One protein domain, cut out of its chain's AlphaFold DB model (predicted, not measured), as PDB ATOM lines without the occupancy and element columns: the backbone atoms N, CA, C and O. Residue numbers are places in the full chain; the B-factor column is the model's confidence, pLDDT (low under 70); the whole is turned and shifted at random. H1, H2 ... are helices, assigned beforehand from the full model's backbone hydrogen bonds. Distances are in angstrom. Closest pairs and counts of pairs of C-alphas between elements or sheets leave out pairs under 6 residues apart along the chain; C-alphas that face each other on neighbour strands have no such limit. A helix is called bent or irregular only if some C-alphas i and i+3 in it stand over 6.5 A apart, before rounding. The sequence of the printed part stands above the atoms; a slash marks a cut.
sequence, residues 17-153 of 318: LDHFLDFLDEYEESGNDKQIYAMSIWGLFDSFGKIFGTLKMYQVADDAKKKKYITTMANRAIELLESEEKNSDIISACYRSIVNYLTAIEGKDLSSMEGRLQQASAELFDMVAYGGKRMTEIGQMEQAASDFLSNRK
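AT A GLANCE: This is residues 17 to 153 of the 318 residues of an uncharacterized protein of Mesorhizobium mediterraneum (UniProt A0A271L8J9). The long helix H6 crosses H2 on one side of a small body of crossed helices, and residues 136 to 153 stick out beyond it as an arm. H2 and H5 make the core, H4 folds back along H5 as a hairpin on the side away from H6, H1 packs on H5 and H6, and short H3 follows H2. The printed part has 137 residues with six named helices, H1 to H6 in order, and no named strand: all helix. It is compact, with a radius of gyration of the C-alphas of 16.6 A, yet elongated, spanning 55 by 29 by 28 A.

HOW THE PARTS SIT: H6, residues 116 to 150, touches H2, residues 31 to 52, about perpendicular at 84 degrees, with residues 127 to 135 of H6 alone; the closest C-alphas, Met 39 and Gly 131, are 4.1 A apart. H5, residues 88 to 104, touches H2 at a steep tilt of 51 degrees, the same way, closest at C-alphas 41 and 94, 5.9 A. H4, residues 63 to 81, forms a hairpin with H5, a shallow tilt of 25 degrees, closest at C-alphas 77 and 92, 4.4 A. H1, residues 17 to 29, touches H5, closest at C-alphas 20 and 97, 5.2 A, and H6, closest at C-alphas 21 and 120, 6.7 A. H3, residues 55 to 59, is close to H2 but not clearly touching, C-alphas 58 and 52 being closest at 5.3 A. Every O i to N i+4 pair is within hydrogen-bond range in H1, H3, H4, H5 and H6, and 16 of 18 in H2, which is irregular: C-alphas 32 and 35 are 7.0 A apart.

IN THESE COORDINATES: H1 begins at C-alpha 17 (-43.755, 21.961, -42.412) and H6 ends at C-alpha 150 (-27.129, 65.033, -29.054). First to last C-alpha, H6 measures 49.5 A, H2 32.0 A, H4 27.2 A and H5 24.1 A.

THE WHOLE: The two C-alphas farthest apart, Gly 115 and Lys 153, are 56.5 A apart. The printed part has no cut, and the link H5 to H6 is long, 11 residues. pLDDT is under 70 at residues 107, 110, 139 and 141 to 153.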
ATOM      1  N   LEU A  17     -43.368  21.030 -41.353       91.88
ATOM      2  CA  LEU A  17     -43.755  21.961 -42.412       91.88
ATOM      3  C   LEU A  17     -45.191  22.471 -42.236       91.88
ATOM      4  O   LEU A  17     -45.426  23.657 -42.426       91.88
ATOM      5  N   ASP A  18     -46.142  21.618 -41.849       93.31
ATOM      6  CA  ASP A  18     -47.523  22.065 -41.617       93.31
ATOM      7  C   ASP A  18     -47.606  23.030 -40.428       93.31
ATOM      8  O   ASP A  18     -48.284  24.044 -40.519       93.31
ATOM      9  N   HIS A  19     -46.861  22.773 -39.349       94.31
ATOM     10  CA  HIS A  19     -46.767  23.705 -38.222       94.31
ATOM     11  C   HIS A  19     -46.107  25.033 -38.593       94.31
ATOM     12  O   HIS A  19     -46.443  26.069 -38.027       94.31
ATOM     13  N   PHE A  20     -45.141  25.008 -39.510       96.19
ATOM     14  CA  PHE A  20     -44.524  26.229 -40.010       96.19
ATOM     15  C   PHE A  20     -45.479  27.028 -40.904       96.19
ATOM     16  O   PHE A  20     -45.526  28.246 -40.800       96.19
ATOM     17  N   LEU A  21     -46.277  26.352 -41.730       94.62
ATOM     18  CA  LEU A  21     -47.298  26.999 -42.554       94.62
ATOM     19  C   LEU A  21     -48.416  27.613 -41.703       94.62
ATOM     20  O   LEU A  21     -48.777  28.753 -41.954       94.62
ATOM     21  N   ASP A  22     -48.873  26.928 -40.647       95.31
ATOM     22  CA  ASP A  22     -49.838  27.511 -39.698       95.31
ATOM     23  C   ASP A  22     -49.319  28.838 -39.106       95.31
ATOM     24  O   ASP A  22     -50.080  29.780 -38.911       95.31
ATOM     25  N   PHE A  23     -48.014  28.917 -38.820       97.00
ATOM     26  CA  PHE A  23     -47.382  30.137 -38.317       97.00
ATOM     27  C   PHE A  23     -47.342  31.256 -39.367       97.00
ATOM     28  O   PHE A  23     -47.471  32.425 -39.012       97.00
ATOM     29  N   LEU A  24     -47.141  30.924 -40.645       96.50
ATOM     30  CA  LEU A  24     -47.173  31.916 -41.722       96.50
ATOM     31  C   LEU A  24     -48.589  32.477 -41.910       96.50
ATOM     32  O   LEU A  24     -48.739  33.691 -42.042       96.50
ATOM     33  N   ASP A  25     -49.613  31.627 -41.815       94.75
ATOM     34  CA  ASP A  25     -51.014  32.060 -41.821       94.75
ATOM     35  C   ASP A  25     -51.309  32.984 -40.619       94.75
ATOM     36  O   ASP A  25     -51.847  34.079 -40.784       94.75
ATOM     37  N   GLU A  26     -50.870  32.599 -39.413       94.44
ATOM     38  CA  GLU A  26     -50.985  33.418 -38.196       94.44
ATOM     39  C   GLU A  26     -50.292  34.782 -38.355       94.44
ATOM     40  O   GLU A  26     -50.846  35.820 -37.989       94.44
ATOM     41  N   TYR A  27     -49.095  34.802 -38.943       95.00
ATOM     42  CA  TYR A  27     -48.364  36.030 -39.240       95.00
ATOM     43  C   TYR A  27     -49.131  36.944 -40.205       95.00
ATOM     44  O   TYR A  27     -49.199  38.155 -39.976       95.00
ATOM     45  N   GLU A  28     -49.729  36.400 -41.263       92.69
ATOM     46  CA  GLU A  28     -50.512  37.187 -42.218       92.69
ATOM     47  C   GLU A  28     -51.790  37.765 -41.591       92.69
ATOM     48  O   GLU A  28     -52.146  38.915 -41.865       92.69
ATOM     49  N   GLU A  29     -52.424  37.025 -40.679       93.19
ATOM     50  CA  GLU A  29     -53.640  37.437 -39.967       93.19
ATOM     51  C   GLU A  29     -53.374  38.347 -38.749       93.19
ATOM     52  O   GLU A  29     -54.294  38.998 -38.248       93.19
ATOM     53  N   SER A  30     -52.119  38.463 -38.298       89.31
ATOM     54  CA  SER A  30     -51.733  39.147 -37.046       89.31
ATOM     55  C   SER A  30     -51.949  40.670 -37.011       89.31
ATOM     56  O   SER A  30     -51.798  41.302 -35.962       89.31
ATOM     57  N   GLY A  31     -52.310  41.302 -38.133       90.75
ATOM     58  CA  GLY A  31     -52.687  42.718 -38.188       90.75
ATOM     59  C   GLY A  31     -51.628  43.663 -37.599       90.75
ATOM     60  O   GLY A  31     -50.555  43.846 -38.173       90.75
ATOM     61  N   ASN A  32     -51.939  44.286 -36.456       83.94
ATOM     62  CA  ASN A  32     -51.046  45.240 -35.783       83.94
ATOM     63  C   ASN A  32     -49.782  44.583 -35.205       83.94
ATOM     64  O   ASN A  32     -48.758  45.254 -35.071       83.94
ATOM     65  N   ASP A  33     -49.827  43.282 -34.912       90.50
ATOM     66  CA  ASP A  33     -48.702  42.552 -34.327       90.50
ATOM     67  C   ASP A  33     -47.714  42.042 -35.386       90.50
ATOM     68  O   ASP A  33     -46.601  41.627 -35.052       90.50
ATOM     69  N   LYS A  34     -48.051  42.173 -36.678       92.50
ATOM     70  CA  LYS A  34     -47.232  41.728 -37.819       92.50
ATOM     71  C   LYS A  34     -45.792  42.241 -37.756       92.50
ATOM     72  O   LYS A  34     -44.843  41.535 -38.094       92.50
ATOM     73  N   GLN A  35     -45.595  43.466 -37.267       88.31
ATOM     74  CA  GLN A  35     -44.260  44.032 -37.076       88.31
ATOM     75  C   GLN A  35     -43.438  43.283 -36.012       88.31
ATOM     76  O   GLN A  35     -42.242  43.072 -36.213       88.31
ATOM     77  N   ILE A  36     -44.061  42.856 -34.911       88.50
ATOM     78  CA  ILE A  36     -43.394  42.158 -33.802       88.50
ATOM     79  C   ILE A  36     -42.931  40.772 -34.258       88.50
ATOM     80  O   ILE A  36     -41.777  40.407 -34.023       88.50
ATOM     81  N   TYR A  37     -43.793  40.038 -34.967       95.00
ATOM     82  CA  TYR A  37     -43.442  38.758 -35.586       95.00
ATOM     83  C   TYR A  37     -42.234  38.912 -36.521       95.00
ATOM     84  O   TYR A  37     -41.224  38.224 -36.358       95.00
ATOM     85  N   ALA A  38     -42.298  39.853 -37.469       92.44
ATOM     86  CA  ALA A  38     -41.242  40.042 -38.462       92.44
ATOM     87  C   ALA A  38     -39.898  40.457 -37.844       92.44
ATOM     88  O   ALA A  38     -38.858  39.907 -38.205       92.44
ATOM     89  N   MET A  39     -39.901  41.390 -36.883       89.19
ATOM     90  CA  MET A  39     -38.684  41.802 -36.170       89.19
ATOM     91  C   MET A  39     -38.087  40.654 -35.344       89.19
ATOM     92  O   MET A  39     -36.867  40.487 -35.324       89.19
ATOM     93  N   SER A  40     -38.932  39.836 -34.708       92.25
ATOM     94  CA  SER A  40     -38.487  38.673 -33.930       92.25
ATOM     95  C   SER A  40     -37.838  37.618 -34.827       92.25
ATOM     96  O   SER A  40     -36.730  37.163 -34.541       92.25
ATOM     97  N   ILE A  41     -38.470  37.276 -35.953       95.81
ATOM     98  CA  ILE A  41     -37.914  36.346 -36.945       95.81
ATOM     99  C   ILE A  41     -36.607  36.877 -37.541       95.81
ATOM    100  O   ILE A  41     -35.637  36.124 -37.646       95.81
ATOM    101  N   TRP A  42     -36.532  38.171 -37.865       94.69
ATOM    102  CA  TRP A  42     -35.282  38.789 -38.306       94.69
ATOM    103  C   TRP A  42     -34.166  38.641 -37.261       94.69
ATOM    104  O   TRP A  42     -33.068  38.217 -37.613       94.69
ATOM    105  N   GLY A  43     -34.442  38.910 -35.980       84.81
ATOM    106  CA  GLY A  43     -33.443  38.797 -34.908       84.81
ATOM    107  C   GLY A  43     -32.928  37.366 -34.716       84.81
ATOM    108  O   GLY A  43     -31.737  37.146 -34.466       84.81
ATOM    109  N   LEU A  44     -33.806  36.375 -34.908       92.31
ATOM    110  CA  LEU A  44     -33.430  34.961 -34.935       92.31
ATOM    111  C   LEU A  44     -32.528  34.635 -36.129       92.31
ATOM    112  O   LEU A  44     -31.531  33.936 -35.956       92.31
ATOM    113  N   PHE A  45     -32.830  35.159 -37.319       91.75
ATOM    114  CA  PHE A  45     -32.014  34.957 -38.519       91.75
ATOM    115  C   PHE A  45     -30.659  35.671 -38.464       91.75
ATOM    116  O   PHE A  45     -29.660  35.104 -38.905       91.75
ATOM    117  N   ASP A  46     -30.589  36.869 -37.884       87.94
ATOM    118  CA  ASP A  46     -29.327  37.573 -37.635       87.94
ATOM    119  C   ASP A  46     -28.436  36.773 -36.668       87.94
ATOM    120  O   ASP A  46     -27.260  36.513 -36.940       87.94
ATOM    121  N   SER A  47     -29.023  36.272 -35.576       84.94
ATOM    122  CA  SER A  47     -28.330  35.405 -34.614       84.94
ATOM    123  C   SER A  47     -27.875  34.089 -35.252       84.94
ATOM    124  O   SER A  47     -26.735  33.659 -35.065       84.94
ATOM    125  N   PHE A  48     -28.736  33.465 -36.057       90.50
ATOM    126  CA  PHE A  48     -28.409  32.277 -36.839       90.50
ATOM    127  C   PHE A  48     -27.233  32.532 -37.792       90.50
ATOM    128  O   PHE A  48     -26.283  31.746 -37.829       90.50
ATOM    129  N   GLY A  49     -27.256  33.655 -38.516       87.81
ATOM    130  CA  GLY A  49     -26.190  34.090 -39.417       87.81
ATOM    131  C   GLY A  49     -24.857  34.291 -38.695       87.81
ATOM    132  O   GLY A  49     -23.819  33.890 -39.206       87.81
ATOM    133  N   LYS A  50     -24.855  34.791 -37.457       87.12
ATOM    134  CA  LYS A  50     -23.627  34.893 -36.642       87.12
ATOM    135  C   LYS A  50     -23.047  33.531 -36.239       87.12
ATOM    136  O   LYS A  50     -21.835  33.407 -36.078       87.12
ATOM    137  N   ILE A  51     -23.884  32.503 -36.078       88.88
ATOM    138  CA  ILE A  51     -23.465  31.163 -35.618       88.88
ATOM    139  C   ILE A  51     -23.044  30.252 -36.780       88.88
ATOM    140  O   ILE A  51     -22.104  29.450 -36.650       88.88
ATOM    141  N   PHE A  52     -23.771  30.333 -37.893       89.75
ATOM    142  CA  PHE A  52     -23.620  29.437 -39.039       89.75
ATOM    143  C   PHE A  52     -23.216  30.158 -40.325       89.75
ATOM    144  O   PHE A  52     -22.759  29.503 -41.250       89.75
ATOM    145  N   GLY A  53     -23.341  31.480 -40.419       88.94
ATOM    146  CA  GLY A  53     -23.116  32.248 -41.644       88.94
ATOM    147  C   GLY A  53     -24.343  32.231 -42.550       88.94
ATOM    148  O   GLY A  53     -25.029  33.236 -42.699       88.94
ATOM    149  N   THR A  54     -24.635  31.078 -43.154       87.50
ATOM    150  CA  THR A  54     -25.758  30.908 -44.089       87.50
ATOM    151  C   THR A  54     -26.511  29.605 -43.837       87.50
ATOM    152  O   THR A  54     -25.991  28.685 -43.208       87.50
ATOM    153  N   LEU A  55     -27.724  29.482 -44.387       86.00
ATOM    154  CA  LEU A  55     -28.480  28.221 -44.364       86.00
ATOM    155  C   LEU A  55     -27.701  27.066 -45.011       86.00
ATOM    156  O   LEU A  55     -27.710  25.954 -44.491       86.00
ATOM    157  N   LYS A  56     -26.943  27.340 -46.078       85.69
ATOM    158  CA  LYS A  56     -26.060  26.350 -46.710       85.69
ATOM    159  C   LYS A  56     -24.968  25.864 -45.755       85.69
ATOM    160  O   LYS A  56     -24.700  24.671 -45.675       85.69
ATOM    161  N   MET A  57     -24.357  26.782 -45.007       87.31
ATOM    162  CA  MET A  57     -23.336  26.443 -44.011       87.31
ATOM    163  C   MET A  57     -23.922  25.704 -42.803       87.31
ATOM    164  O   MET A  57     -23.268  24.829 -42.243       87.31
ATOM    165  N   TYR A  58     -25.166  26.001 -42.426       89.19
ATOM    166  CA  TYR A  58     -25.897  25.226 -41.426       89.19
ATOM    167  C   TYR A  58     -26.146  23.786 -41.881       89.19
ATOM    168  O   TYR A  58     -25.935  22.864 -41.103       89.19
ATOM    169  N   GLN A  59     -26.540  23.565 -43.136       85.69
ATOM    170  CA  GLN A  59     -26.827  22.221 -43.656       85.69
ATOM    171  C   GLN A  59     -25.615  21.286 -43.610       85.69
ATOM    172  O   GLN A  59     -25.764  20.107 -43.290       85.69
ATOM    173  N   VAL A  60     -24.423  21.822 -43.885       86.56
ATOM    174  CA  VAL A  60     -23.156  21.075 -43.835       86.56
ATOM    175  C   VAL A  60     -22.499  21.078 -42.451       86.56
ATOM    176  O   VAL A  60     -21.439  20.480 -42.281       86.56
ATOM    177  N   ALA A  61     -23.096  21.753 -41.462       87.25
ATOM    178  CA  ALA A  61     -22.597  21.742 -40.095       87.25
ATOM    179  C   ALA A  61     -22.792  20.363 -39.450       87.25
ATOM    180  O   ALA A  61     -23.699  19.604 -39.810       87.25
ATOM    181  N   ASP A  62     -21.954  20.058 -38.459       90.69
ATOM    182  CA  ASP A  62     -22.035  18.805 -37.721       90.69
ATOM    183  C   ASP A  62     -23.375  18.665 -36.975       90.69
ATOM    184  O   ASP A  62     -23.966  19.637 -36.489       90.69
ATOM    185  N   ASP A  63     -23.867  17.428 -36.884       89.06
ATOM    186  CA  ASP A  63     -25.175  17.129 -36.293       89.06
ATOM    187  C   ASP A  63     -25.265  17.540 -34.821       89.06
ATOM    188  O   ASP A  63     -26.330  17.953 -34.359       89.06
ATOM    189  N   ALA A  64     -24.151  17.493 -34.084       91.44
ATOM    190  CA  ALA A  64     -24.120  17.907 -32.687       91.44
ATOM    191  C   ALA A  64     -24.361  19.418 -32.546       91.44
ATOM    192  O   ALA A  64     -25.159  19.835 -31.702       91.44
ATOM    193  N   LYS A  65     -23.742  20.244 -33.398       90.38
ATOM    194  CA  LYS A  65     -23.939  21.698 -33.433       90.38
ATOM    195  C   LYS A  65     -25.356  22.067 -33.870       90.38
ATOM    196  O   LYS A  65     -25.975  22.914 -33.221       90.38
ATOM    197  N   LYS A  66     -25.900  21.411 -34.905       91.00
ATOM    198  CA  LYS A  66     -27.296  21.612 -35.347       91.00
ATOM    199  C   LYS A  66     -28.287  21.264 -34.235       91.00
ATOM    200  O   LYS A  66     -29.131  22.083 -33.878       91.00
ATOM    201  N   LYS A  67     -28.124  20.088 -33.620       91.44
ATOM    202  CA  LYS A  67     -28.970  19.628 -32.513       91.44
ATOM    203  C   LYS A  67     -28.901  20.573 -31.321       91.44
ATOM    204  O   LYS A  67     -29.942  20.943 -30.793       91.44
ATOM    205  N   LYS A  68     -27.698  21.008 -30.928       92.75
ATOM    206  CA  LYS A  68     -27.519  21.977 -29.840       92.75
ATOM    207  C   LYS A  68     -28.287  23.268 -30.118       92.75
ATOM    208  O   LYS A  68     -29.007  23.729 -29.243       92.75
ATOM    209  N   TYR A  69     -28.174  23.813 -31.329       92.44
ATOM    210  CA  TYR A  69     -28.888  25.028 -31.715       92.44
ATOM    211  C   TYR A  69     -30.414  24.853 -31.665       92.44
ATOM    212  O   TYR A  69     -31.096  25.651 -31.025       92.44
ATOM    213  N   ILE A  70     -30.941  23.774 -32.260       92.50
ATOM    214  CA  ILE A  70     -32.375  23.447 -32.213       92.50
ATOM    215  C   ILE A  70     -32.860  23.319 -30.765       92.50
ATOM    216  O   ILE A  70     -33.875  23.911 -30.408       92.50
ATOM    217  N   THR A  71     -32.134  22.587 -29.916       92.81
ATOM    218  CA  THR A  71     -32.492  22.417 -28.501       92.81
ATOM    219  C   THR A  71     -32.486  23.746 -27.755       92.81
ATOM    220  O   THR A  71     -33.415  24.015 -27.001       92.81
ATOM    221  N   THR A  72     -31.489  24.604 -27.979       93.69
ATOM    222  CA  THR A  72     -31.452  25.936 -27.361       93.69
ATOM    223  C   THR A  72     -32.655  26.782 -27.774       93.69
ATOM    224  O   THR A  72     -33.289  27.380 -26.910       93.69
ATOM    225  N   MET A  73     -33.017  26.799 -29.061       93.81
ATOM    226  CA  MET A  73     -34.202  27.530 -29.522       93.81
ATOM    227  C   MET A  73     -35.502  26.963 -28.948       93.81
ATOM    228  O   MET A  73     -36.363  27.726 -28.520       93.81
ATOM    229  N   ALA A  74     -35.639  25.636 -28.911       92.31
ATOM    230  CA  ALA A  74     -36.822  24.976 -28.369       92.31
ATOM    231  C   ALA A  74     -36.991  25.251 -26.867       92.31
ATOM    232  O   ALA A  74     -38.088  25.590 -26.433       92.31
ATOM    233  N   ASN A  75     -35.908  25.175 -26.088       92.56
ATOM    234  CA  ASN A  75     -35.937  25.512 -24.664       92.56
ATOM    235  C   ASN A  75     -36.304  26.981 -24.455       92.56
ATOM    236  O   ASN A  75     -37.160  27.284 -23.631       92.56
ATOM    237  N   ARG A  76     -35.730  27.886 -25.259       92.56
ATOM    238  CA  ARG A  76     -36.058  29.310 -25.169       92.56
ATOM    239  C   ARG A  76     -37.524  29.592 -25.490       92.56
ATOM    240  O   ARG A  76     -38.131  30.440 -24.849       92.56
ATOM    241  N   ALA A  77     -38.109  28.866 -26.442       92.50
ATOM    242  CA  ALA A  77     -39.537  28.975 -26.724       92.50
ATOM    243  C   ALA A  77     -40.405  28.580 -25.519       92.50
ATOM    244  O   ALA A  77     -41.427  29.218 -25.282       92.50
ATOM    245  N   ILE A  78     -40.009  27.543 -24.772       92.50
ATOM    246  CA  ILE A  78     -40.724  27.089 -23.571       92.50
ATOM    247  C   ILE A  78     -40.613  28.139 -22.466       92.50
ATOM    248  O   ILE A  78     -41.634  28.560 -21.939       92.50
ATOM    249  N   GLU A  79     -39.399  28.622 -22.190       93.19
ATOM    250  CA  GLU A  79     -39.162  29.678 -21.194       93.19
ATOM    251  C   GLU A  79     -40.008  30.929 -21.465       93.19
ATOM    252  O   GLU A  79     -40.519  31.551 -20.539       93.19
ATOM    253  N   LEU A  80     -40.177  31.304 -22.736       91.44
ATOM    254  CA  LEU A  80     -40.982  32.463 -23.114       91.44
ATOM    255  C   LEU A  80     -42.484  32.253 -22.880       91.44
ATOM    256  O   LEU A  80     -43.152  33.208 -22.515       91.44
ATOM    257  N   LEU A  81     -43.016  31.035 -23.019       90.00
ATOM    258  CA  LEU A  81     -44.430  30.760 -22.697       90.00
ATOM    259  C   LEU A  81     -44.722  30.867 -21.199       90.00
ATOM    260  O   LEU A  81     -45.860  31.089 -20.802       90.00
ATOM    261  N   GLU A  82     -43.699  30.672 -20.368       89.50
ATOM    262  CA  GLU A  82     -43.789  30.800 -18.913       89.50
ATOM    263  C   GLU A  82     -43.525  32.241 -18.439       89.50
ATOM    264  O   GLU A  82     -43.666  32.538 -17.253       89.50
ATOM    265  N   SER A  83     -43.144  33.142 -19.351       87.62
ATOM    266  CA  SER A  83     -42.777  34.524 -19.048       87.62
ATOM    267  C   SER A  83     -43.978  35.469 -19.095       87.62
ATOM    268  O   SER A  83     -44.752  35.466 -20.052       87.62
ATOM    269  N   GLU A  84     -44.064  36.367 -18.110       88.62
ATOM    270  CA  GLU A  84     -45.031  37.478 -18.072       88.62
ATOM    271  C   GLU A  84     -44.601  38.687 -18.933       88.62
ATOM    272  O   GLU A  84     -45.242  39.742 -18.915       88.62
ATOM    273  N   GLU A  85     -43.497  38.574 -19.678       85.12
ATOM    274  CA  GLU A  85     -43.027  39.637 -20.565       85.12
ATOM    275  C   GLU A  85     -44.031  39.933 -21.687       85.12
ATOM    276  O   GLU A  85     -44.637  39.051 -22.295       85.12
ATOM    277  N   LYS A  86     -44.179  41.218 -22.018       84.12
ATOM    278  CA  LYS A  86     -45.058  41.648 -23.106       84.12
ATOM    279  C   LYS A  86     -44.634  40.993 -24.428       84.12
ATOM    280  O   LYS A  86     -43.471  41.072 -24.812       84.12
ATOM    281  N   ASN A  87     -45.607  40.442 -25.158       89.62
ATOM    282  CA  ASN A  87     -45.432  39.746 -26.441       89.62
ATOM    283  C   ASN A  87     -44.650  38.418 -26.360       89.62
ATOM    284  O   ASN A  87     -44.241  37.900 -27.401       89.62
ATOM    285  N   SER A  88     -44.439  37.857 -25.165       89.81
ATOM    286  CA  SER A  88     -43.701  36.601 -24.977       89.81
ATOM    287  C   SER A  88     -44.284  35.434 -25.790       89.81
ATOM    288  O   SER A  88     -43.524  34.676 -26.396       89.81
ATOM    289  N   ASP A  89     -45.613  35.362 -25.920       92.81
ATOM    290  CA  ASP A  89     -46.322  34.373 -26.743       92.81
ATOM    291  C   ASP A  89     -45.939  34.440 -28.231       92.81
ATOM    292  O   ASP A  89     -45.626  33.417 -28.849       92.81
ATOM    293  N   ILE A  90     -45.894  35.653 -28.796       92.62
ATOM    294  CA  ILE A  90     -45.521  35.906 -30.198       92.62
ATOM    295  C   ILE A  90     -44.061  35.514 -30.428       92.62
ATOM    296  O   ILE A  90     -43.723  34.830 -31.400       92.62
ATOM    297  N   ILE A  91     -43.177  35.921 -29.515       93.50
ATOM    298  CA  ILE A  91     -41.750  35.611 -29.615       93.50
ATOM    299  C   ILE A  91     -41.558  34.093 -29.509       93.50
ATOM    300  O   ILE A  91     -40.843  33.507 -30.321       93.50
ATOM    301  N   SER A  92     -42.254  33.423 -28.585       94.88
ATOM    302  CA  SER A  92     -42.242  31.962 -28.480       94.88
ATOM    303  C   SER A  92     -42.715  31.281 -29.769       94.88
ATOM    304  O   SER A  92     -42.078  30.331 -30.239       94.88
ATOM    305  N   ALA A  93     -43.795  31.773 -30.388       95.38
ATOM    306  CA  ALA A  93     -44.265  31.282 -31.683       95.38
ATOM    307  C   ALA A  93     -43.170  31.384 -32.760       95.38
ATOM    308  O   ALA A  93     -42.931  30.405 -33.466       95.38
ATOM    309  N   CYS A  94     -42.426  32.494 -32.803       96.25
ATOM    310  CA  CYS A  94     -41.299  32.678 -33.721       96.25
ATOM    311  C   CYS A  94     -40.154  31.678 -33.472       96.25
ATOM    312  O   CYS A  94     -39.632  31.082 -34.412       96.25
ATOM    313  N   TYR A  95     -39.768  31.427 -32.216       96.12
ATOM    314  CA  TYR A  95     -38.741  30.415 -31.920       96.12
ATOM    315  C   TYR A  95     -39.179  29.012 -32.368       96.12
ATOM    316  O   TYR A  95     -38.398  28.280 -32.985       96.12
ATOM    317  N   ARG A  96     -40.436  28.634 -32.095       96.06
ATOM    318  CA  ARG A  96     -40.993  27.339 -32.520       96.06
ATOM    319  C   ARG A  96     -41.057  27.225 -34.037       96.06
ATOM    320  O   ARG A  96     -40.723  26.170 -34.573       96.06
ATOM    321  N   SER A  97     -41.451  28.290 -34.731       96.06
ATOM    322  CA  SER A  97     -41.572  28.278 -36.186       96.06
ATOM    323  C   SER A  97     -40.215  28.101 -36.866       96.06
ATOM    324  O   SER A  97     -40.110  27.277 -37.772       96.06
ATOM    325  N   ILE A  98     -39.144  28.729 -36.365       95.62
ATOM    326  CA  ILE A  98     -37.786  28.496 -36.885       95.62
ATOM    327  C   ILE A  98     -37.317  27.062 -36.627       95.62
ATOM    328  O   ILE A  98     -36.741  26.446 -37.523       95.62
ATOM    329  N   VAL A  99     -37.583  26.489 -35.446       95.06
ATOM    330  CA  VAL A  99     -37.291  25.065 -35.186       95.06
ATOM    331  C   VAL A  99     -38.009  24.171 -36.201       95.06
ATOM    332  O   VAL A  99     -37.386  23.293 -36.803       95.06
ATOM    333  N   ASN A 100     -39.301  24.414 -36.421       95.12
ATOM    334  CA  ASN A 100     -40.121  23.666 -37.369       95.12
ATOM    335  C   ASN A 100     -39.607  23.809 -38.807       95.12
ATOM    336  O   ASN A 100     -39.472  22.801 -39.502       95.12
ATOM    337  N   TYR A 101     -39.245  25.024 -39.224       94.50
ATOM    338  CA  TYR A 101     -38.666  25.301 -40.535       94.50
ATOM    339  C   TYR A 101     -37.336  24.571 -40.734       94.50
ATOM    340  O   TYR A 101     -37.187  23.820 -41.697       94.50
ATOM    341  N   LEU A 102     -36.389  24.714 -39.798       92.38
ATOM    342  CA  LEU A 102     -35.074  24.069 -39.882       92.38
ATOM    343  C   LEU A 102     -35.167  22.538 -39.889       92.38
ATOM    344  O   LEU A 102     -34.364  21.879 -40.546       92.38
ATOM    345  N   THR A 103     -36.160  21.985 -39.191       91.06
ATOM    346  CA  THR A 103     -36.463  20.548 -39.208       91.06
ATOM    347  C   THR A 103     -37.104  20.131 -40.537       91.06
ATOM    348  O   THR A 103     -36.797  19.071 -41.071       91.06
ATOM    349  N   ALA A 104     -37.968  20.962 -41.124       89.75
ATOM    350  CA  ALA A 104     -38.625  20.673 -42.400       89.75
ATOM    351  C   ALA A 104     -37.657  20.670 -43.598       89.75
ATOM    352  O   ALA A 104     -37.864  19.922 -44.559       89.75
ATOM    353  N   ILE A 105     -36.605  21.491 -43.549       87.62
ATOM    354  CA  ILE A 105     -35.590  21.584 -44.610       87.62
ATOM    355  C   ILE A 105     -34.435  20.586 -44.450       87.62
ATOM    356  O   ILE A 105     -33.507  20.625 -45.256       87.62
ATOM    357  N   GLU A 106     -34.444  19.743 -43.412       80.62
ATOM    358  CA  GLU A 106     -33.303  18.919 -43.000       80.62
ATOM    359  C   GLU A 106     -32.626  18.205 -44.190       80.62
ATOM    360  O   GLU A 106     -33.206  17.342 -44.850       80.62
ATOM    361  N   GLY A 107     -31.388  18.620 -44.494       66.69
ATOM    362  CA  GLY A 107     -30.543  18.042 -45.546       66.69
ATOM    363  C   GLY A 107     -30.847  18.457 -46.994       66.69
ATOM    364  O   GLY A 107     -30.160  17.982 -47.895       66.69
ATOM    365  N   LYS A 108     -31.830  19.332 -47.249       74.38
ATOM    366  CA  LYS A 108     -32.192  19.788 -48.606       74.38
ATOM    367  C   LYS A 108     -31.572  21.141 -48.933       74.38
ATOM    368  O   LYS A 108     -31.821  22.105 -48.217       74.38
ATOM    369  N   ASP A 109     -30.842  21.248 -50.043       72.62
ATOM    370  CA  ASP A 109     -30.389  22.553 -50.545       72.62
ATOM    371  C   ASP A 109     -31.612  23.424 -50.884       72.62
ATOM    372  O   ASP A 109     -32.593  22.928 -51.443       72.62
ATOM    373  N   LEU A 110     -31.548  24.720 -50.574       69.50
ATOM    374  CA  LEU A 110     -32.554  25.716 -50.954       69.50
ATOM    375  C   LEU A 110     -32.852  25.673 -52.456       69.50
ATOM    376  O   LEU A 110     -34.011  25.767 -52.849       69.50
ATOM    377  N   SER A 111     -31.832  25.455 -53.293       73.81
ATOM    378  CA  SER A 111     -32.008  25.355 -54.749       73.81
ATOM    379  C   SER A 111     -32.734  24.083 -55.202       73.81
ATOM    380  O   SER A 111     -33.096  23.979 -56.367       73.81
ATOM    381  N   SER A 112     -32.903  23.108 -54.305       78.25
ATOM    382  CA  SER A 112     -33.593  21.834 -54.555       78.25
ATOM    383  C   SER A 112     -34.985  21.767 -53.919       78.25
ATOM    384  O   SER A 112     -35.645  20.730 -53.979       78.25
ATOM    385  N   MET A 113     -35.428  22.846 -53.263       83.19
ATOM    386  CA  MET A 113     -36.760  22.916 -52.669       83.19
ATOM    387  C   MET A 113     -37.803  23.189 -53.750       83.19
ATOM    388  O   MET A 113     -37.651  24.109 -54.547       83.19
ATOM    389  N   GLU A 114     -38.896  22.430 -53.723       82.19
ATOM    390  CA  GLU A 114     -40.011  22.572 -54.659       82.19
ATOM    391  C   GLU A 114     -41.352  22.630 -53.912       82.19
ATOM    392  O   GLU A 114     -41.497  22.146 -52.779       82.19
ATOM    393  N   GLY A 115     -42.356  23.223 -54.558       88.69
ATOM    394  CA  GLY A 115     -43.734  23.263 -54.069       88.69
ATOM    395  C   GLY A 115     -43.896  24.048 -52.764       88.69
ATOM    396  O   GLY A 115     -43.344  25.134 -52.601       88.69
ATOM    397  N   ARG A 116     -44.661  23.491 -51.812       87.88
ATOM    398  CA  ARG A 116     -45.030  24.165 -50.548       87.88
ATOM    399  C   ARG A 116     -43.822  24.622 -49.726       87.88
ATOM    400  O   ARG A 116     -43.884  25.669 -49.099       87.88
ATOM    401  N   LEU A 117     -42.725  23.860 -49.728       87.75
ATOM    402  CA  LEU A 117     -41.526  24.212 -48.958       87.75
ATOM    403  C   LEU A 117     -40.770  25.397 -49.576       87.75
ATOM    404  O   LEU A 117     -40.221  26.225 -48.848       87.75
ATOM    405  N   GLN A 118     -40.760  25.487 -50.908       89.25
ATOM    406  CA  GLN A 118     -40.181  26.621 -51.626       89.25
ATOM    407  C   GLN A 118     -40.987  27.894 -51.358       89.25
ATOM    408  O   GLN A 118     -40.401  28.918 -51.017       89.25
ATOM    409  N   GLN A 119     -42.318  27.806 -51.443       89.12
ATOM    410  CA  GLN A 119     -43.214  28.920 -51.137       89.12
ATOM    411  C   GLN A 119     -43.044  29.393 -49.685       89.12
ATOM    412  O   GLN A 119     -42.777  30.567 -49.456       89.12
ATOM    413  N   ALA A 120     -43.086  28.472 -48.717       91.12
ATOM    414  CA  ALA A 120     -42.902  28.801 -47.304       91.12
ATOM    415  C   ALA A 120     -41.532  29.444 -47.022       91.12
ATOM    416  O   ALA A 120     -41.416  30.338 -46.188       91.12
ATOM    417  N   SER A 121     -40.481  29.005 -47.726       91.38
ATOM    418  CA  SER A 121     -39.155  29.622 -47.613       91.38
ATOM    419  C   SER A 121     -39.147  31.049 -48.159       91.38
ATOM    420  O   SER A 121     -38.542  31.919 -47.542       91.38
ATOM    421  N   ALA A 122     -39.810  31.302 -49.292       90.75
ATOM    422  CA  ALA A 122     -39.921  32.645 -49.855       90.75
ATOM    423  C   ALA A 122     -40.651  33.593 -48.891       90.75
ATOM    424  O   ALA A 122     -40.115  34.648 -48.564       90.75
ATOM    425  N   GLU A 123     -41.793  33.167 -48.348       94.31
ATOM    426  CA  GLU A 123     -42.565  33.947 -47.370       94.31
ATOM    427  C   GLU A 123     -41.757  34.234 -46.094       94.31
ATOM    428  O   GLU A 123     -41.752  35.360 -45.593       94.31
ATOM    429  N   LEU A 124     -40.983  33.255 -45.609       94.81
ATOM    430  CA  LEU A 124     -40.068  33.460 -44.485       94.81
ATOM    431  C   LEU A 124     -39.008  34.525 -44.787       94.81
ATOM    432  O   LEU A 124     -38.735  35.378 -43.945       94.81
ATOM    433  N   PHE A 125     -38.385  34.484 -45.966       93.62
ATOM    434  CA  PHE A 125     -37.368  35.469 -46.328       93.62
ATOM    435  C   PHE A 125     -37.956  36.861 -46.547       93.62
ATOM    436  O   PHE A 125     -37.322  37.838 -46.148       93.62
ATOM    437  N   ASP A 126     -39.165  36.963 -47.095       94.94
ATOM    438  CA  ASP A 126     -39.887  38.231 -47.207       94.94
ATOM    439  C   ASP A 126     -40.194  38.810 -45.819       94.94
ATOM    440  O   ASP A 126     -39.985  40.000 -45.569       94.94
ATOM    441  N   MET A 127     -40.590  37.958 -44.872       95.75
ATOM    442  CA  MET A 127     -40.783  38.328 -43.471       95.75
ATOM    443  C   MET A 127     -39.477  38.790 -42.803       95.75
ATOM    444  O   MET A 127     -39.465  39.825 -42.134       95.75
ATOM    445  N   VAL A 128     -38.362  38.079 -43.017       93.94
ATOM    446  CA  VAL A 128     -37.026  38.483 -42.533       93.94
ATOM    447  C   VAL A 128     -36.618  39.833 -43.130       93.94
ATOM    448  O   VAL A 128     -36.132  40.703 -42.407       93.94
ATOM    449  N   ALA A 129     -36.832  40.037 -44.432       93.38
ATOM    450  CA  ALA A 129     -36.513  41.287 -45.116       93.38
ATOM    451  C   ALA A 129     -37.356  42.455 -44.581       93.38
ATOM    452  O   ALA A 129     -36.823  43.534 -44.305       93.38
ATOM    453  N   TYR A 130     -38.655  42.232 -44.367       92.50
ATOM    454  CA  TYR A 130     -39.547  43.213 -43.754       92.50
ATOM    455  C   TYR A 130     -39.115  43.557 -42.319       92.50
ATOM    456  O   TYR A 130     -39.002  44.738 -41.982       92.50
ATOM    457  N   GLY A 131     -38.786  42.555 -41.497       87.00
ATOM    458  CA  GLY A 131     -38.265  42.749 -40.142       87.00
ATOM    459  C   GLY A 131     -36.960  43.549 -40.114       87.00
ATOM    460  O   GLY A 131     -36.836  44.500 -39.342       87.00
ATOM    461  N   GLY A 132     -36.023  43.243 -41.014       87.81
ATOM    462  CA  GLY A 132     -34.760  43.975 -41.146       87.81
ATOM    463  C   GLY A 132     -34.949  45.431 -41.571       87.81
ATOM    464  O   GLY A 132     -34.293  46.327 -41.033       87.81
ATOM    465  N   LYS A 133     -35.901  45.698 -42.477       90.00
ATOM    466  CA  LYS A 133     -36.284  47.067 -42.847       90.00
ATOM    467  C   LYS A 133     -36.825  47.832 -41.637       90.00
ATOM    468  O   LYS A 133     -36.383  48.949 -41.393       90.00
ATOM    469  N   ARG A 134     -37.714  47.225 -40.840       85.62
ATOM    470  CA  ARG A 134     -38.261  47.851 -39.622       85.62
ATOM    471  C   ARG A 134     -37.204  48.103 -38.555       85.62
ATOM    472  O   ARG A 134     -37.201  49.177 -37.971       85.62
ATOM    473  N   MET A 135     -36.280  47.170 -38.342       79.81
ATOM    474  CA  MET A 135     -35.150  47.373 -37.428       79.81
ATOM    475  C   MET A 135     -34.233  48.505 -37.888       79.81
ATOM    476  O   MET A 135     -33.762  49.282 -37.064       79.81
ATOM    477  N   THR A 136     -34.019  48.638 -39.198       81.00
ATOM    478  CA  THR A 136     -33.254  49.756 -39.766       81.00
ATOM    479  C   THR A 136     -33.989  51.081 -39.576       81.00
ATOM    480  O   THR A 136     -33.372  52.053 -39.158       81.00
ATOM    481  N   GLU A 137     -35.298  51.129 -39.837       78.31
ATOM    482  CA  GLU A 137     -36.130  52.317 -39.598       78.31
ATOM    483  C   GLU A 137     -36.123  52.715 -38.115       78.31
ATOM    484  O   GLU A 137     -35.925  53.886 -37.809       78.31
ATOM    485  N   ILE A 138     -36.270  51.756 -37.194       71.69
ATOM    486  CA  ILE A 138     -36.182  51.999 -35.746       71.69
ATOM    487  C   ILE A 138     -34.788  52.499 -35.380       71.69
ATOM    488  O   ILE A 138     -34.689  53.520 -34.717       71.69
ATOM    489  N   GLY A 139     -33.721  51.863 -35.866       67.38
ATOM    490  CA  GLY A 139     -32.352  52.315 -35.622       67.38
ATOM    491  C   GLY A 139     -32.080  53.714 -36.183       67.38
ATOM    492  O   GLY A 139     -31.394  54.505 -35.550       67.38
ATOM    493  N   GLN A 140     -32.662  54.070 -37.331       75.06
ATOM    494  CA  GLN A 140     -32.610  55.426 -37.881       75.06
ATOM    495  C   GLN A 140     -33.429  56.417 -37.055       75.06
ATOM    496  O   GLN A 140     -32.998  57.551 -36.904       75.06
ATOM    497  N   MET A 141     -34.583  56.021 -36.514       66.56
ATOM    498  CA  MET A 141     -35.376  56.859 -35.612       66.56
ATOM    499  C   MET A 141     -34.690  57.034 -34.259       66.56
ATOM    500  O   MET A 141     -34.705  58.134 -33.726       66.56
ATOM    501  N   GLU A 142     -34.064  55.993 -33.716       63.44
ATOM    502  CA  GLU A 142     -33.258  56.042 -32.496       63.44
ATOM    503  C   GLU A 142     -32.002  56.868 -32.711       63.44
ATOM    504  O   GLU A 142     -31.672  57.680 -31.858       63.44
ATOM    505  N   GLN A 143     -31.338  56.728 -33.858       63.12
ATOM    506  CA  GLN A 143     -30.216  57.579 -34.222       63.12
ATOM    507  C   GLN A 143     -30.686  59.011 -34.444       63.12
ATOM    508  O   GLN A 143     -30.055  59.903 -33.922       63.12
ATOM    509  N   ALA A 144     -31.812  59.262 -35.113       66.50
ATOM    510  CA  ALA A 144     -32.363  60.605 -35.283       66.50
ATOM    511  C   ALA A 144     -32.847  61.206 -33.956       66.50
ATOM    512  O   ALA A 144     -32.739  62.409 -33.762       66.50
ATOM    513  N   ALA A 145     -33.359  60.395 -33.028       55.59
ATOM    514  CA  ALA A 145     -33.723  60.807 -31.677       55.59
ATOM    515  C   ALA A 145     -32.475  61.055 -30.828       55.59
ATOM    516  O   ALA A 145     -32.419  62.038 -30.103       55.59
ATOM    517  N   SER A 146     -31.455  60.211 -30.950       51.59
ATOM    518  CA  SER A 146     -30.142  60.386 -30.335       51.59
ATOM    519  C   SER A 146     -29.448  61.614 -30.906       51.59
ATOM    520  O   SER A 146     -28.923  62.402 -30.144       51.59
ATOM    521  N   ASP A 147     -29.524  61.859 -32.209       57.59
ATOM    522  CA  ASP A 147     -29.042  63.042 -32.921       57.59
ATOM    523  C   ASP A 147     -29.884  64.258 -32.554       57.59
ATOM    524  O   ASP A 147     -29.352  65.341 -32.419       57.59
ATOM    525  N   PHE A 148     -31.181  64.129 -32.309       54.69
ATOM    526  CA  PHE A 148     -32.004  65.212 -31.772       54.69
ATOM    527  C   PHE A 148     -31.620  65.540 -30.318       54.69
ATOM    528  O   PHE A 148     -31.532  66.706 -29.936       54.69
ATOM    529  N   LEU A 149     -31.330  64.521 -29.507       47.19
ATOM    530  CA  LEU A 149     -30.877  64.652 -28.121       47.19
ATOM    531  C   LEU A 149     -29.394  65.050 -28.010       47.19
ATOM    532  O   LEU A 149     -29.000  65.633 -27.003       47.19
ATOM    533  N   SER A 150     -28.574  64.776 -29.026       46.34
ATOM    534  CA  SER A 150     -27.129  65.033 -29.054       46.34
ATOM    535  C   SER A 150     -26.747  66.238 -29.910       46.34
ATOM    536  O   SER A 150     -25.803  66.920 -29.543       46.34
ATOM    537  N   ASN A 151     -27.528  66.623 -30.925       43.16
ATOM    538  CA  ASN A 151     -27.509  67.971 -31.520       43.16
ATOM    539  C   ASN A 151     -28.101  69.017 -30.567       43.16
ATOM    540  O   ASN A 151     -27.977  70.212 -30.807       43.16
ATOM    541  N   ARG A 152     -28.653  68.588 -29.426       42.28
ATOM    542  CA  ARG A 152     -28.780  69.438 -28.237       42.28
ATOM    543  C   ARG A 152     -27.429  69.822 -27.615       42.28
ATOM    544  O   ARG A 152     -27.363  70.750 -26.820       42.28
ATOM    545  N   LYS A 153     -26.319  69.197 -28.019       43.81
ATOM    546  CA  LYS A 153     -24.959  69.590 -27.632       43.81
ATOM    547  C   LYS A 153     -24.258  70.417 -28.711       43.81
ATOM    548  O   LYS A 153     -23.222  69.988 -29.194       43.81
TER     549      LYS A 153